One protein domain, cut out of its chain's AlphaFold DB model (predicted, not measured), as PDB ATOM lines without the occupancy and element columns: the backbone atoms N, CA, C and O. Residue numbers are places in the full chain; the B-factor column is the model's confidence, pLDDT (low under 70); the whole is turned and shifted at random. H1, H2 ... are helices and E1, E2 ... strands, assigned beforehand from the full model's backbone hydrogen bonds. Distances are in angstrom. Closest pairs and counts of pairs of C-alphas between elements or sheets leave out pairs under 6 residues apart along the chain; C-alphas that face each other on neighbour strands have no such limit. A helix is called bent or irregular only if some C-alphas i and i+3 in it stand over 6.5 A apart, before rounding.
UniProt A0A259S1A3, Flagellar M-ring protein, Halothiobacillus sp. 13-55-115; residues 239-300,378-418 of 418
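AT A GLANCE: This is residues 239 to 300 and 378 to 418 of the 418 residues of the protein "Flagellar M-ring protein" of Halothiobacillus sp. 13-55-115 (UniProt A0A259S1A3). This is a long, bent ribbon two strands wide, with the paired strands E1 and E4 in its middle, E2 and E3 making one end, and the small hairpin of E5 and E6 at the other end. The one long helix, H1, packs on the middle of the ribbon, mostly on E1, with residues 248 to 271, while residues 239 to 247 stick out. The printed part has 103 residues, with one named helix and six named strands in the order H1, E1, E2, E3, E4, E5, E6; the three sheets have two strands each, E1 - E4, E2 - E3 and E5 - E6, all antiparallel, and the class is mixed, helices and strands. The whole is extended, with a radius of gyration of the C-alphas of 24.5 A and spans of 88 by 44 by 19 A.

IN THESE COORDINATES: Find C-alpha 276 at (38.019, 8.300, -19.530); from there E1, residues 276 to 285, runs 29.0 A. Its neighbour E4, residues 390 to 400, is 28.9 A long and bends by 61 degrees at residue 393. E2 is residues 290 to 296, 19.7 A, and E3 is residues 379 to 385, 19.1 A. E5, residues 404 to 406, and E6, residues 412 to 414, are short; E6 ends at C-alpha 414, (40.964, -2.661, -30.926). H1, residues 242 to 271, starts at C-alpha 242, (31.631, 15.567, 14.528), and is 42.0 A long. It has a kink of 26 degrees near residue 265 and is only just irregular, with C-alphas 266 and 269 6.9 A apart.

HOW THE PARTS SIT: Look first at E1 and E4, antiparallel at 166 degrees, where N 281 and O 395 are 2.8 A apart, within hydrogen-bond range. The closest C-alphas of H1 and E1 are those of Ala 260 and Ala 278, at 5.2 A. The closest of H1 and E4 are those of Val 271 and Leu 400, at 7.6 A. In H1, 24 of 26 O i to N i+4 pairs are within hydrogen-bond range. E2 and E3 are antiparallel at 166 degrees, with N 382 and O 293 at 2.9 A. The hairpin of E5 and E6 is antiparallel at 146 degrees, with N 413 and O 405 at 3.1 A. H1 is apart from E2, E3, E5 and E6.

THE WHOLE: The two C-alphas farthest apart, those of Thr 300 and Asp 409, are 89.5 A from each other. Residues 301 to 377 are not printed, in the link across the cut from E2 to E3, and C-alphas 300 and 378 are 9.9 A apart. The links printed whole are tight. The mean pLDDT of the printed part is 81.1; residues 239 to 244, 299 to 300 and 403 to 418 are under 70.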
ATOM      1  N   ALA A 239      30.092  20.599  20.269       47.78
ATOM      2  CA  ALA A 239      31.427  20.405  20.837       47.78
ATOM      3  C   ALA A 239      31.935  18.947  20.768       47.78
ATOM      4  O   ALA A 239      32.955  18.596  21.356       47.78
ATOM      5  N   SER A 240      31.227  18.091  20.035       52.03
ATOM      6  CA  SER A 240      31.511  16.684  19.790       52.03
ATOM      7  C   SER A 240      32.537  16.449  18.671       52.03
ATOM      8  O   SER A 240      32.857  15.299  18.381       52.03
ATOM      9  N   GLY A 241      33.060  17.493  18.009       55.34
ATOM     10  CA  GLY A 241      34.060  17.363  16.930       55.34
ATOM     11  C   GLY A 241      33.528  16.720  15.636       55.34
ATOM     12  O   GLY A 241      34.205  16.722  14.604       55.34
ATOM     13  N   MET A 242      32.289  16.229  15.651       56.62
ATOM     14  CA  MET A 242      31.631  15.567  14.528       56.62
ATOM     15  C   MET A 242      31.271  16.568  13.416       56.62
ATOM     16  O   MET A 242      31.573  16.317  12.254       56.62
ATOM     17  N   GLY A 243      30.787  17.770  13.757       57.62
ATOM     18  CA  GLY A 243      30.492  18.823  12.769       57.62
ATOM     19  C   GLY A 243      31.734  19.404  12.066       57.62
ATOM     20  O   GLY A 243      31.669  19.818  10.905       57.62
ATOM     21  N   LEU A 244      32.894  19.399  12.736       63.22
ATOM     22  CA  LEU A 244      34.189  19.712  12.113       63.22
ATOM     23  C   LEU A 244      34.601  18.610  11.128       63.22
ATOM     24  O   LEU A 244      35.078  18.918  10.035       63.22
ATOM     25  N   THR A 245      34.354  17.347  11.485       70.81
ATOM     26  CA  THR A 245      34.644  16.177  10.642       70.81
ATOM     27  C   THR A 245      33.815  16.193   9.354       70.81
ATOM     28  O   THR A 245      34.367  15.993   8.271       70.81
ATOM     29  N   ASP A 246      32.527  16.542   9.426       79.62
ATOM     30  CA  ASP A 246      31.657  16.619   8.243       79.62
ATOM     31  C   ASP A 246      32.085  17.723   7.268       79.62
ATOM     32  O   ASP A 246      32.149  17.509   6.053       79.62
ATOM     33  N   LYS A 247      32.455  18.905   7.783       80.69
ATOM     34  CA  LYS A 247      32.992  19.999   6.955       80.69
ATOM     35  C   LYS A 247      34.314  19.607   6.287       80.69
ATOM     36  O   LYS A 247      34.509  19.907   5.107       80.69
ATOM     37  N   GLN A 248      35.205  18.929   7.013       86.75
ATOM     38  CA  GLN A 248      36.474  18.421   6.480       86.75
ATOM     39  C   GLN A 248      36.245  17.369   5.384       86.75
ATOM     40  O   GLN A 248      36.860  17.447   4.317       86.75
ATOM     41  N   PHE A 249      35.310  16.437   5.595       88.50
ATOM     42  CA  PHE A 249      34.925  15.436   4.600       88.50
ATOM     43  C   PHE A 249      34.335  16.082   3.338       88.50
ATOM     44  O   PHE A 249      34.760  15.773   2.222       88.50
ATOM     45  N   ALA A 250      33.416  17.037   3.497       88.44
ATOM     46  CA  ALA A 250      32.820  17.761   2.378       88.44
ATOM     47  C   ALA A 250      33.864  18.563   1.579       88.44
ATOM     48  O   ALA A 250      33.813  18.595   0.345       88.44
ATOM     49  N   TYR A 251      34.831  19.192   2.260       91.06
ATOM     50  CA  TYR A 251      35.944  19.883   1.606       91.06
ATOM     51  C   TYR A 251      36.821  18.906   0.816       91.06
ATOM     52  O   TYR A 251      37.084  19.139  -0.365       91.06
ATOM     53  N   ARG A 252      37.192  17.771   1.420       92.81
ATOM     54  CA  ARG A 252      37.943  16.705   0.748       92.81
ATOM     55  C   ARG A 252      37.235  16.215  -0.513       92.81
ATOM     56  O   ARG A 252      37.839  16.216  -1.582       92.81
ATOM     57  N   GLN A 253      35.945  15.899  -0.427       93.62
ATOM     58  CA  GLN A 253      35.172  15.434  -1.577       93.62
ATOM     59  C   GLN A 253      35.081  16.496  -2.688       93.62
ATOM     60  O   GLN A 253      35.080  16.169  -3.875       93.62
ATOM     61  N   ARG A 254      35.022  17.785  -2.324       93.94
ATOM     62  CA  ARG A 254      35.041  18.897  -3.289       93.94
ATOM     63  C   ARG A 254      36.371  18.970  -4.035       93.94
ATOM     64  O   ARG A 254      36.353  19.114  -5.256       93.94
ATOM     65  N   VAL A 255      37.488  18.853  -3.318       95.06
ATOM     66  CA  VAL A 255      38.842  18.838  -3.890       95.06
ATOM     67  C   VAL A 255      39.026  17.627  -4.809       95.06
ATOM     68  O   VAL A 255      39.429  17.790  -5.958       95.06
ATOM     69  N   GLU A 256      38.637  16.430  -4.362       95.25
ATOM     70  CA  GLU A 256      38.703  15.193  -5.157       95.25
ATOM     71  C   GLU A 256      37.898  15.310  -6.463       95.25
ATOM     72  O   GLU A 256      38.420  15.034  -7.543       95.25
ATOM     73  N   ARG A 257      36.655  15.812  -6.402       95.94
ATOM     74  CA  ARG A 257      35.814  16.043  -7.594       95.94
ATOM     75  C   ARG A 257      36.357  17.135  -8.519       95.94
ATOM     76  O   ARG A 257      36.083  17.106  -9.717       95.94
ATOM     77  N   ALA A 258      37.041  18.146  -7.984       95.88
ATOM     78  CA  ALA A 258      37.645  19.200  -8.798       95.88
ATOM     79  C   ALA A 258      38.806  18.641  -9.629       95.88
ATOM     80  O   ALA A 258      38.812  18.814 -10.846       95.88
ATOM     81  N   TYR A 259      39.715  17.895  -8.995       95.50
ATOM     82  CA  TYR A 259      40.838  17.262  -9.687       95.50
ATOM     83  C   TYR A 259      40.398  16.165 -10.658       95.50
ATOM     84  O   TYR A 259      40.904  16.126 -11.775       95.50
ATOM     85  N   ALA A 260      39.429  15.321 -10.288       95.12
ATOM     86  CA  ALA A 260      38.891  14.303 -11.194       95.12
ATOM     87  C   ALA A 260      38.362  14.932 -12.495       95.12
ATOM     88  O   ALA A 260      38.784  14.549 -13.582       95.12
ATOM     89  N   ARG A 261      37.542  15.990 -12.386       95.06
ATOM     90  CA  ARG A 261      37.031  16.727 -13.554       95.06
ATOM     91  C   ARG A 261      38.134  17.384 -14.375       95.06
ATOM     92  O   ARG A 261      38.031  17.436 -15.595       95.06
ATOM     93  N   GLN A 262      39.177  17.895 -13.724       95.19
ATOM     94  CA  GLN A 262      40.316  18.490 -14.419       95.19
ATOM     95  C   GLN A 262      41.092  17.442 -15.229       95.19
ATOM     96  O   GLN A 262      41.443  17.709 -16.374       95.19
ATOM     97  N   ILE A 263      41.316  16.248 -14.673       93.81
ATOM     98  CA  ILE A 263      41.973  15.134 -15.377       93.81
ATOM     99  C   ILE A 263      41.121  14.676 -16.562       93.81
ATOM    100  O   ILE A 263      41.630  14.550 -17.674       93.81
ATOM    101  N   GLU A 264      39.817  14.487 -16.350       92.75
ATOM    102  CA  GLU A 264      38.887  14.110 -17.417       92.75
ATOM    103  C   GLU A 264      38.884  15.152 -18.543       92.75
ATOM    104  O   GLU A 264      39.012  14.789 -19.711       92.75
ATOM    105  N   ALA A 265      38.838  16.446 -18.213       92.62
ATOM    106  CA  ALA A 265      38.867  17.529 -19.195       92.62
ATOM    107  C   ALA A 265      40.176  17.587 -20.004       92.62
ATOM    108  O   ALA A 265      40.143  17.937 -21.182       92.62
ATOM    109  N   LEU A 266      41.315  17.232 -19.397       93.12
ATOM    110  CA  LEU A 266      42.613  17.191 -20.079       93.12
ATOM    111  C   LEU A 266      42.743  16.000 -21.033       93.12
ATOM    112  O   LEU A 266      43.356  16.134 -22.089       93.12
ATOM    113  N   LEU A 267      42.173  14.847 -20.677       90.50
ATOM    114  CA  LEU A 267      42.288  13.620 -21.472       90.50
ATOM    115  C   LEU A 267      41.181  13.477 -22.526       90.50
ATOM    116  O   LEU A 267      41.404  12.849 -23.560       90.50
ATOM    117  N   THR A 268      40.015  14.102 -22.315       91.12
ATOM    118  CA  THR A 268      38.859  14.039 -23.233       91.12
ATOM    119  C   THR A 268      39.211  14.342 -24.702       91.12
ATOM    120  O   THR A 268      38.737  13.606 -25.567       91.12
ATOM    121  N   PRO A 269      40.037  15.354 -25.047       88.12
ATOM    122  CA  PRO A 269      40.387  15.632 -26.445       88.12
ATOM    123  C   PRO A 269      41.205  14.530 -27.133       88.12
ATOM    124  O   PRO A 269      41.227  14.477 -28.359       88.12
ATOM    125  N   ILE A 270      41.890  13.678 -26.366       86.88
ATOM    126  CA  ILE A 270      42.780  12.635 -26.892       86.88
ATOM    127  C   ILE A 270      42.006  11.328 -27.090       86.88
ATOM    128  O   ILE A 270      42.064  10.737 -28.167       86.88
ATOM    129  N   VAL A 271      41.258  10.898 -26.069       85.12
ATOM    130  CA  VAL A 271      40.546   9.604 -26.079       85.12
ATOM    131  C   VAL A 271      39.082   9.689 -26.509       85.12
ATOM    132  O   VAL A 271      38.475   8.673 -26.835       85.12
ATOM    133  N   GLY A 272      38.508  10.892 -26.553       82.00
ATOM    134  CA  GLY A 272      37.089  11.111 -26.819       82.00
ATOM    135  C   GLY A 272      36.240  11.201 -25.547       82.00
ATOM    136  O   GLY A 272      36.639  10.805 -24.451       82.00
ATOM    137  N   ALA A 273      35.040  11.767 -25.689       81.06
ATOM    138  CA  ALA A 273      34.098  11.899 -24.581       81.06
ATOM    139  C   ALA A 273      33.648  10.520 -24.069       81.06
ATOM    140  O   ALA A 273      33.407   9.617 -24.863       81.06
ATOM    141  N   ASN A 274      33.492  10.385 -22.748       82.75
ATOM    142  CA  ASN A 274      33.105   9.157 -22.029       82.75
ATOM    143  C   ASN A 274      34.112   7.990 -22.038       82.75
ATOM    144  O   ASN A 274      33.863   7.014 -21.336       82.75
ATOM    145  N   GLN A 275      35.257   8.115 -22.715       87.00
ATOM    146  CA  GLN A 275      36.294   7.071 -22.757       87.00
ATOM    147  C   GLN A 275      37.325   7.180 -21.622       87.00
ATOM    148  O   GLN A 275      38.311   6.451 -21.598       87.00
ATOM    149  N   VAL A 276      37.123   8.096 -20.672       90.31
ATOM    150  CA  VAL A 276      38.019   8.300 -19.530       90.31
ATOM    151  C   VAL A 276      37.223   8.401 -18.236       90.31
ATOM    152  O   VAL A 276      36.189   9.069 -18.171       90.31
ATOM    153  N   ARG A 277      37.728   7.740 -17.194       91.75
ATOM    154  CA  ARG A 277      37.240   7.843 -15.816       91.75
ATOM    155  C   ARG A 277      38.427   8.098 -14.901       91.75
ATOM    156  O   ARG A 277      39.345   7.280 -14.847       91.75
ATOM    157  N   ALA A 278      38.398   9.203 -14.164       92.62
ATOM    158  CA  ALA A 278      39.425   9.509 -13.176       92.62
ATOM    159  C   ALA A 278      38.838   9.453 -11.763       92.62
ATOM    160  O   ALA A 278      37.851  10.121 -11.458       92.62
ATOM    161  N   GLN A 279      39.475   8.688 -10.879       94.06
ATOM    162  CA  GLN A 279      39.186   8.701  -9.451       94.06
ATOM    163  C   GLN A 279      40.382   9.292  -8.710       94.06
ATOM    164  O   GLN A 279      41.516   8.835  -8.857       94.06
ATOM    165  N   VAL A 280      40.119  10.303  -7.887       96.19
ATOM    166  CA  VAL A 280      41.137  10.975  -7.076       96.19
ATOM    167  C   VAL A 280      40.807  10.773  -5.607       96.19
ATOM    168  O   VAL A 280      39.662  10.945  -5.197       96.19
ATOM    169  N   SER A 281      41.817  10.420  -4.816       95.50
ATOM    170  CA  SER A 281      41.744  10.420  -3.359       95.50
ATOM    171  C   SER A 281      42.780  11.388  -2.800       95.50
ATOM    172  O   SER A 281      43.969  11.258  -3.102       95.50
ATOM    173  N   ALA A 282      42.337  12.362  -2.004       94.31
ATOM    174  CA  ALA A 282      43.190  13.409  -1.452       94.31
ATOM    175  C   ALA A 282      43.376  13.237   0.061       94.31
ATOM    176  O   ALA A 282      42.401  13.136   0.806       94.31
ATOM    177  N   ASN A 283      44.627  13.241   0.518       93.19
ATOM    178  CA  ASN A 283      44.968  13.450   1.919       93.19
ATOM    179  C   ASN A 283      45.185  14.950   2.147       93.19
ATOM    180  O   ASN A 283      46.041  15.550   1.496       93.19
ATOM    181  N   ILE A 284      44.388  15.551   3.028       91.56
ATOM    182  CA  ILE A 284      44.403  16.993   3.299       91.56
ATOM    183  C   ILE A 284      44.790  17.192   4.757       91.56
ATOM    184  O   ILE A 284      44.147  16.629   5.644       91.56
ATOM    185  N   ASP A 285      45.814  18.009   4.994       89.94
ATOM    186  CA  ASP A 285      46.197  18.399   6.343       89.94
ATOM    187  C   ASP A 285      45.320  19.567   6.816       89.94
ATOM    188  O   ASP A 285      45.367  20.684   6.290       89.94
ATOM    189  N   PHE A 286      44.485  19.290   7.818       86.38
ATOM    190  CA  PHE A 286      43.644  20.280   8.491       86.38
ATOM    191  C   PHE A 286      44.264  20.794   9.798       86.38
ATOM    192  O   PHE A 286      43.584  21.486  10.559       86.38
ATOM    193  N   SER A 287      45.532  20.469  10.079       85.06
ATOM    194  CA  SER A 287      46.227  20.944  11.271       85.06
ATOM    195  C   SER A 287      46.297  22.476  11.276       85.06
ATOM    196  O   SER A 287      46.693  23.121  10.304       85.06
ATOM    197  N   ARG A 288      45.850  23.087  12.380       80.81
ATOM    198  CA  ARG A 288      45.994  24.527  12.607       80.81
ATOM    199  C   ARG A 288      47.269  24.743  13.405       80.81
ATOM    200  O   ARG A 288      47.302  24.447  14.596       80.81
ATOM    201  N   GLN A 289      48.310  25.231  12.741       83.00
ATOM    202  CA  GLN A 289      49.586  25.534  13.380       83.00
ATOM    203  C   GLN A 289      49.731  27.049  13.535       83.00
ATOM    204  O   GLN A 289      49.609  27.805  12.568       83.00
ATOM    205  N   GLU A 290      49.987  27.486  14.763       86.12
ATOM    206  CA  GLU A 290      50.311  28.873  15.089       86.12
ATOM    207  C   GLU A 290      51.751  28.912  15.592       86.12
ATOM    208  O   GLU A 290      52.115  28.189  16.519       86.12
ATOM    209  N   GLY A 291      52.586  29.716  14.934       85.62
ATOM    210  CA  GLY A 291      53.991  29.874  15.280       85.62
ATOM    211  C   GLY A 291      54.301  31.326  15.598       85.62
ATOM    212  O   GLY A 291      54.170  32.193  14.732       85.62
ATOM    213  N   THR A 292      54.763  31.577  16.820       89.88
ATOM    214  CA  THR A 292      55.317  32.874  17.218       89.88
ATOM    215  C   THR A 292      56.831  32.748  17.261       89.88
ATOM    216  O   THR A 292      57.372  32.064  18.127       89.88
ATOM    217  N   SER A 293      57.515  33.389  16.315       87.69
ATOM    218  CA  SER A 293      58.974  33.494  16.333       87.69
ATOM    219  C   SER A 293      59.365  34.860  16.877       87.69
ATOM    220  O   SER A 293      58.994  35.882  16.299       87.69
ATOM    221  N   GLU A 294      60.114  34.872  17.976       89.75
ATOM    222  CA  GLU A 294      60.730  36.073  18.535       89.75
ATOM    223  C   GLU A 294      62.226  36.031  18.231       89.75
ATOM    224  O   GLU A 294      62.947  35.159  18.717       89.75
ATOM    225  N   THR A 295      62.690  36.935  17.371       87.25
ATOM    226  CA  THR A 295      64.109  37.047  17.014       87.25
ATOM    227  C   THR A 295      64.673  38.340  17.581       87.25
ATOM    228  O   THR A 295      64.116  39.418  17.372       87.25
ATOM    229  N   TYR A 296      65.785  38.220  18.303       84.38
ATOM    230  CA  TYR A 296      66.534  39.361  18.818       84.38
ATOM    231  C   TYR A 296      67.644  39.743  17.841       84.38
ATOM    232  O   TYR A 296      68.340  38.871  17.312       84.38
ATOM    233  N   GLY A 297      67.816  41.046  17.627       80.25
ATOM    234  CA  GLY A 297      68.911  41.602  16.841       80.25
ATOM    235  C   GLY A 297      70.303  41.266  17.409       80.25
ATOM    236  O   GLY A 297      70.432  40.714  18.506       80.25
ATOM    237  N   PRO A 298      71.381  41.578  16.665       78.44
ATOM    238  CA  PRO A 298      72.748  41.290  17.094       78.44
ATOM    239  C   PRO A 298      73.068  41.910  18.467       78.44
ATOM    240  O   PRO A 298      72.581  42.982  18.812       78.44
ATOM    241  N   LYS A 299      73.942  41.243  19.240       64.12
ATOM    242  CA  LYS A 299      74.297  41.595  20.637       64.12
ATOM    243  C   LYS A 299      74.856  43.012  20.835       64.12
ATOM    244  O   LYS A 299      74.981  43.461  21.969       64.12
ATOM    245  N   THR A 300      75.193  43.714  19.760       65.31
ATOM    246  CA  THR A 300      75.484  45.149  19.759       65.31
ATOM    247  C   THR A 300      74.171  45.930  19.713       65.31
ATOM    248  O   THR A 300      73.878  46.605  18.730       65.31
ATOM    249  N   ASP A 378      66.744  45.229  19.235       83.19
ATOM    250  CA  ASP A 378      65.675  45.090  18.258       83.19
ATOM    251  C   ASP A 378      64.981  43.743  18.478       83.19
ATOM    252  O   ASP A 378      65.630  42.696  18.581       83.19
ATOM    253  N   LYS A 379      63.654  43.790  18.584       86.38
ATOM    254  CA  LYS A 379      62.789  42.629  18.766       86.38
ATOM    255  C   LYS A 379      61.875  42.530  17.554       86.38
ATOM    256  O   LYS A 379      60.999  43.374  17.376       86.38
ATOM    257  N   ASP A 380      62.073  41.492  16.752       86.94
ATOM    258  CA  ASP A 380      61.154  41.135  15.675       86.94
ATOM    259  C   ASP A 380      60.226  40.020  16.168       86.94
ATOM    260  O   ASP A 380      60.679  38.941  16.567       86.94
ATOM    261  N   ILE A 381      58.924  40.310  16.195       90.31
ATOM    262  CA  ILE A 381      57.880  39.346  16.539       90.31
ATOM    263  C   ILE A 381      57.148  38.995  15.256       90.31
ATOM    264  O   ILE A 381      56.325  39.769  14.759       90.31
ATOM    265  N   ARG A 382      57.380  37.782  14.761       88.06
ATOM    266  CA  ARG A 382      56.644  37.255  13.620       88.06
ATOM    267  C   ARG A 382      55.592  36.265  14.096       88.06
ATOM    268  O   ARG A 382      55.912  35.135  14.463       88.06
ATOM    269  N   HIS A 383      54.332  36.685  14.034       90.81
ATOM    270  CA  HIS A 383      53.179  35.800  14.199       90.81
ATOM    271  C   HIS A 383      52.812  35.204  12.841       90.81
ATOM    272  O   HIS A 383      52.358  35.921  11.950       90.81
ATOM    273  N   THR A 384      53.049  33.905  12.657       87.12
ATOM    274  CA  THR A 384      52.677  33.197  11.426       87.12
ATOM    275  C   THR A 384      51.559  32.214  11.736       87.12
ATOM    276  O   THR A 384      51.733  31.282  12.521       87.12
ATOM    277  N   GLN A 385      50.410  32.419  11.097       84.06
ATOM    278  CA  GLN A 385      49.325  31.446  11.073       84.06
ATOM    279  C   GLN A 385      49.412  30.675   9.760       84.06
ATOM    280  O   GLN A 385      49.304  31.268   8.684       84.06
ATOM    281  N   TYR A 386      49.640  29.367   9.843       79.94
ATOM    282  CA  TYR A 386      49.647  28.519   8.658       79.94
ATOM    283  C   TYR A 386      48.208  28.298   8.184       79.94
ATOM    284  O   TYR A 386      47.312  28.015   8.983       79.94
ATOM    285  N   ALA A 387      47.979  28.452   6.879       77.38
ATOM    286  CA  ALA A 387      46.692  28.131   6.282       77.38
ATOM    287  C   ALA A 387      46.465  26.614   6.372       77.38
ATOM    288  O   ALA A 387      47.294  25.836   5.903       77.38
ATOM    289  N   SER A 388      45.352  26.200   6.975       82.12
ATOM    290  CA  SER A 388      44.934  24.800   6.997       82.12
ATOM    291  C   SER A 388      44.208  24.433   5.698       82.12
ATOM    292  O   SER A 388      43.641  25.293   5.019       82.12
ATOM    293  N   GLY A 389      44.218  23.148   5.336       85.25
ATOM    294  CA  GLY A 389      43.587  22.651   4.110       85.25
ATOM    295  C   GLY A 389      44.544  22.471   2.929       85.25
ATOM    296  O   GLY A 389      44.086  22.392   1.784       85.25
ATOM    297  N   ALA A 390      45.852  22.404   3.191       87.44
ATOM    298  CA  ALA A 390      46.847  22.035   2.191       87.44
ATOM    299  C   ALA A 390      46.724  20.546   1.833       87.44
ATOM    300  O   ALA A 390      46.448  19.699   2.684       87.44
ATOM    301  N   VAL A 391      46.920  20.222   0.555       90.81
ATOM    302  CA  VAL A 391      46.914  18.834   0.082       90.81
ATOM    303  C   VAL A 391      48.296  18.236   0.332       90.81
ATOM    304  O   VAL A 391      49.268  18.674  -0.275       90.81
ATOM    305  N   ASP A 392      48.368  17.244   1.215       91.06
ATOM    306  CA  ASP A 392      49.606  16.545   1.579       91.06
ATOM    307  C   ASP A 392      49.950  15.464   0.541       91.06
ATOM    308  O   ASP A 392      51.063  15.391   0.022       91.06
ATOM    309  N   LYS A 393      48.955  14.654   0.153       94.00
ATOM    310  CA  LYS A 393      49.136  13.574  -0.826       94.00
ATOM    311  C   LYS A 393      47.915  13.404  -1.721       94.00
ATOM    312  O   LYS A 393      46.781  13.460  -1.254       94.00
ATOM    313  N   LEU A 394      48.154  13.115  -2.999       94.44
ATOM    314  CA  LEU A 394      47.123  12.745  -3.969       94.44
ATOM    315  C   LEU A 394      47.399  11.345  -4.509       94.44
ATOM    316  O   LEU A 394      48.500  11.063  -4.977       94.44
ATOM    317  N   ASN A 395      46.385  10.485  -4.470       95.94
ATOM    318  CA  ASN A 395      46.374   9.220  -5.193       95.94
ATOM    319  C   ASN A 395      45.393   9.356  -6.354       95.94
ATOM    320  O   ASN A 395      44.230   9.706  -6.146       95.94
ATOM    321  N   VAL A 396      45.864   9.081  -7.563       95.88
ATOM    322  CA  VAL A 396      45.081   9.235  -8.787       95.88
ATOM    323  C   VAL A 396      45.059   7.898  -9.509       95.88
ATOM    324  O   VAL A 396      46.111   7.323  -9.773       95.88
ATOM    325  N   ALA A 397      43.863   7.415  -9.824       95.12
ATOM    326  CA  ALA A 397      43.647   6.269 -10.692       95.12
ATOM    327  C   ALA A 397      42.889   6.745 -11.929       95.12
ATOM    328  O   ALA A 397      41.837   7.377 -11.810       95.12
ATOM    329  N   VAL A 398      43.429   6.453 -13.108       92.81
ATOM    330  CA  VAL A 398      42.815   6.809 -14.388       92.81
ATOM    331  C   VAL A 398      42.581   5.526 -15.164       92.81
ATOM    332  O   VAL A 398      43.506   4.741 -15.352       92.81
ATOM    333  N   LEU A 399      41.338   5.319 -15.586       90.94
ATOM    334  CA  LEU A 399      40.953   4.259 -16.504       90.94
ATOM    335  C   LEU A 399      40.677   4.896 -17.866       90.94
ATOM    336  O   LEU A 399      39.898   5.850 -17.951       90.94
ATOM    337  N   LEU A 400      41.328   4.370 -18.898       89.38
ATOM    338  CA  LEU A 400      41.149   4.774 -20.285       89.38
ATOM    339  C   LEU A 400      40.549   3.589 -21.037       89.38
ATOM    340  O   LEU A 400      40.990   2.458 -20.845       89.38
ATOM    341  N   ASP A 401      39.528   3.853 -21.842       83.19
ATOM    342  CA  ASP A 401      38.993   2.875 -22.785       83.19
ATOM    343  C   ASP A 401      39.788   2.938 -24.093       83.19
ATOM    344  O   ASP A 401      40.164   4.019 -24.561       83.19
ATOM    345  N   GLU A 402      40.057   1.773 -24.670       72.75
ATOM    346  CA  GLU A 402      40.872   1.660 -25.872       72.75
ATOM    347  C   GLU A 402      40.106   2.210 -27.078       72.75
ATOM    348  O   GLU A 402      38.897   2.016 -27.257       72.75
ATOM    349  N   LYS A 403      40.818   2.930 -27.945       64.19
ATOM    350  CA  LYS A 403      40.220   3.497 -29.148       64.19
ATOM    351  C   LYS A 403      39.901   2.362 -30.121       64.19
ATOM    352  O   LYS A 403      40.790   1.722 -30.676       64.19
ATOM    353  N   THR A 404      38.616   2.122 -30.366       62.50
ATOM    354  CA  THR A 404      38.183   1.220 -31.438       62.50
ATOM    355  C   THR A 404      38.199   1.978 -32.761       62.50
ATOM    356  O   THR A 404      37.433   2.919 -32.977       62.50
ATOM    357  N   VAL A 405      39.106   1.595 -33.660       61.72
ATOM    358  CA  VAL A 405      39.148   2.137 -35.021       61.72
ATOM    359  C   VAL A 405      38.357   1.195 -35.924       61.72
ATOM    360  O   VAL A 405      38.645  -0.001 -36.026       61.72
ATOM    361  N   THR A 406      37.323   1.727 -36.570       58.50
ATOM    362  CA  THR A 406      36.549   0.993 -37.577       58.50
ATOM    363  C   THR A 406      37.281   1.072 -38.911       58.50
ATOM    364  O   THR A 406      37.443   2.158 -39.469       58.50
ATOM    365  N   ASP A 407      37.731  -0.075 -39.416       59.25
ATOM    366  CA  ASP A 407      38.336  -0.180 -40.746       59.25
ATOM    367  C   ASP A 407      37.284   0.078 -41.846       59.25
ATOM    368  O   ASP A 407      36.075  -0.011 -41.607       59.25
ATOM    369  N   LYS A 408      37.726   0.357 -43.078       64.12
ATOM    370  CA  LYS A 408      36.870   0.640 -44.250       64.12
ATOM    371  C   LYS A 408      35.889  -0.497 -44.588       64.12
ATOM    372  O   LYS A 408      34.910  -0.255 -45.286       64.12
ATOM    373  N   ASP A 409      36.114  -1.689 -44.035       60.44
ATOM    374  CA  ASP A 409      35.270  -2.883 -44.165       60.44
ATOM    375  C   ASP A 409      34.291  -3.104 -42.987       60.44
ATOM    376  O   ASP A 409      33.685  -4.170 -42.866       60.44
ATOM    377  N   GLY A 410      34.127  -2.129 -42.083       59.38
ATOM    378  CA  GLY A 410      33.115  -2.179 -41.017       59.38
ATOM    379  C   GLY A 410      33.425  -3.133 -39.857       59.38
ATOM    380  O   GLY A 410      32.542  -3.429 -39.055       59.38
ATOM    381  N   LYS A 411      34.670  -3.614 -39.737       51.34
ATOM    382  CA  LYS A 411      35.140  -4.377 -38.571       51.34
ATOM    383  C   LYS A 411      35.834  -3.442 -37.581       51.34
ATOM    384  O   LYS A 411      36.785  -2.754 -37.944       51.34
ATOM    385  N   THR A 412      35.369  -3.437 -36.334       54.81
ATOM    386  CA  THR A 412      36.016  -2.739 -35.216       54.81
ATOM    387  C   THR A 412      37.254  -3.526 -34.797       54.81
ATOM    388  O   THR A 412      37.127  -4.659 -34.327       54.81
ATOM    389  N   LYS A 413      38.448  -2.961 -34.985       55.72
ATOM    390  CA  LYS A 413      39.670  -3.492 -34.376       55.72
ATOM    391  C   LYS A 413      40.039  -2.619 -33.188       55.72
ATOM    392  O   LYS A 413      40.037  -1.393 -33.283       55.72
ATOM    393  N   THR A 414      40.330  -3.278 -32.079       55.81
ATOM    394  CA  THR A 414      40.964  -2.661 -30.926       55.81
ATOM    395  C   THR A 414      42.421  -2.402 -31.289       55.81
ATOM    396  O   THR A 414      43.124  -3.328 -31.705       55.81
ATOM    397  N   GLU A 415      42.846  -1.143 -31.240       54.72
ATOM    398  CA  GLU A 415      44.241  -0.760 -31.444       54.72
ATOM    399  C   GLU A 415      45.005  -1.161 -30.174       54.72
ATOM    400  O   GLU A 415      45.076  -0.398 -29.219       54.72
ATOM    401  N   ALA A 416      45.465  -2.416 -30.119       40.31
ATOM    402  CA  ALA A 416      46.330  -2.888 -29.046       40.31
ATOM    403  C   ALA A 416      47.674  -2.151 -29.148       40.31
ATOM    404  O   ALA A 416      48.335  -2.219 -30.186       40.31
ATOM    405  N   GLU A 417      48.016  -1.421 -28.092       46.09
ATOM    406  CA  GLU A 417      49.265  -0.674 -27.945       46.09
ATOM    407  C   GLU A 417      50.452  -1.650 -27.807       46.09
ATOM    408  O   GLU A 417      50.347  -2.667 -27.115       46.09
ATOM    409  N   ASP A 418      51.549  -1.342 -28.502       31.88
ATOM    410  CA  ASP A 418      52.876  -1.971 -28.388       31.88
ATOM    411  C   ASP A 418      53.753  -1.117 -27.456       31.88
ATOM    412  O   ASP A 418      53.642   0.134 -27.549       31.88
TER     413      ASP A 418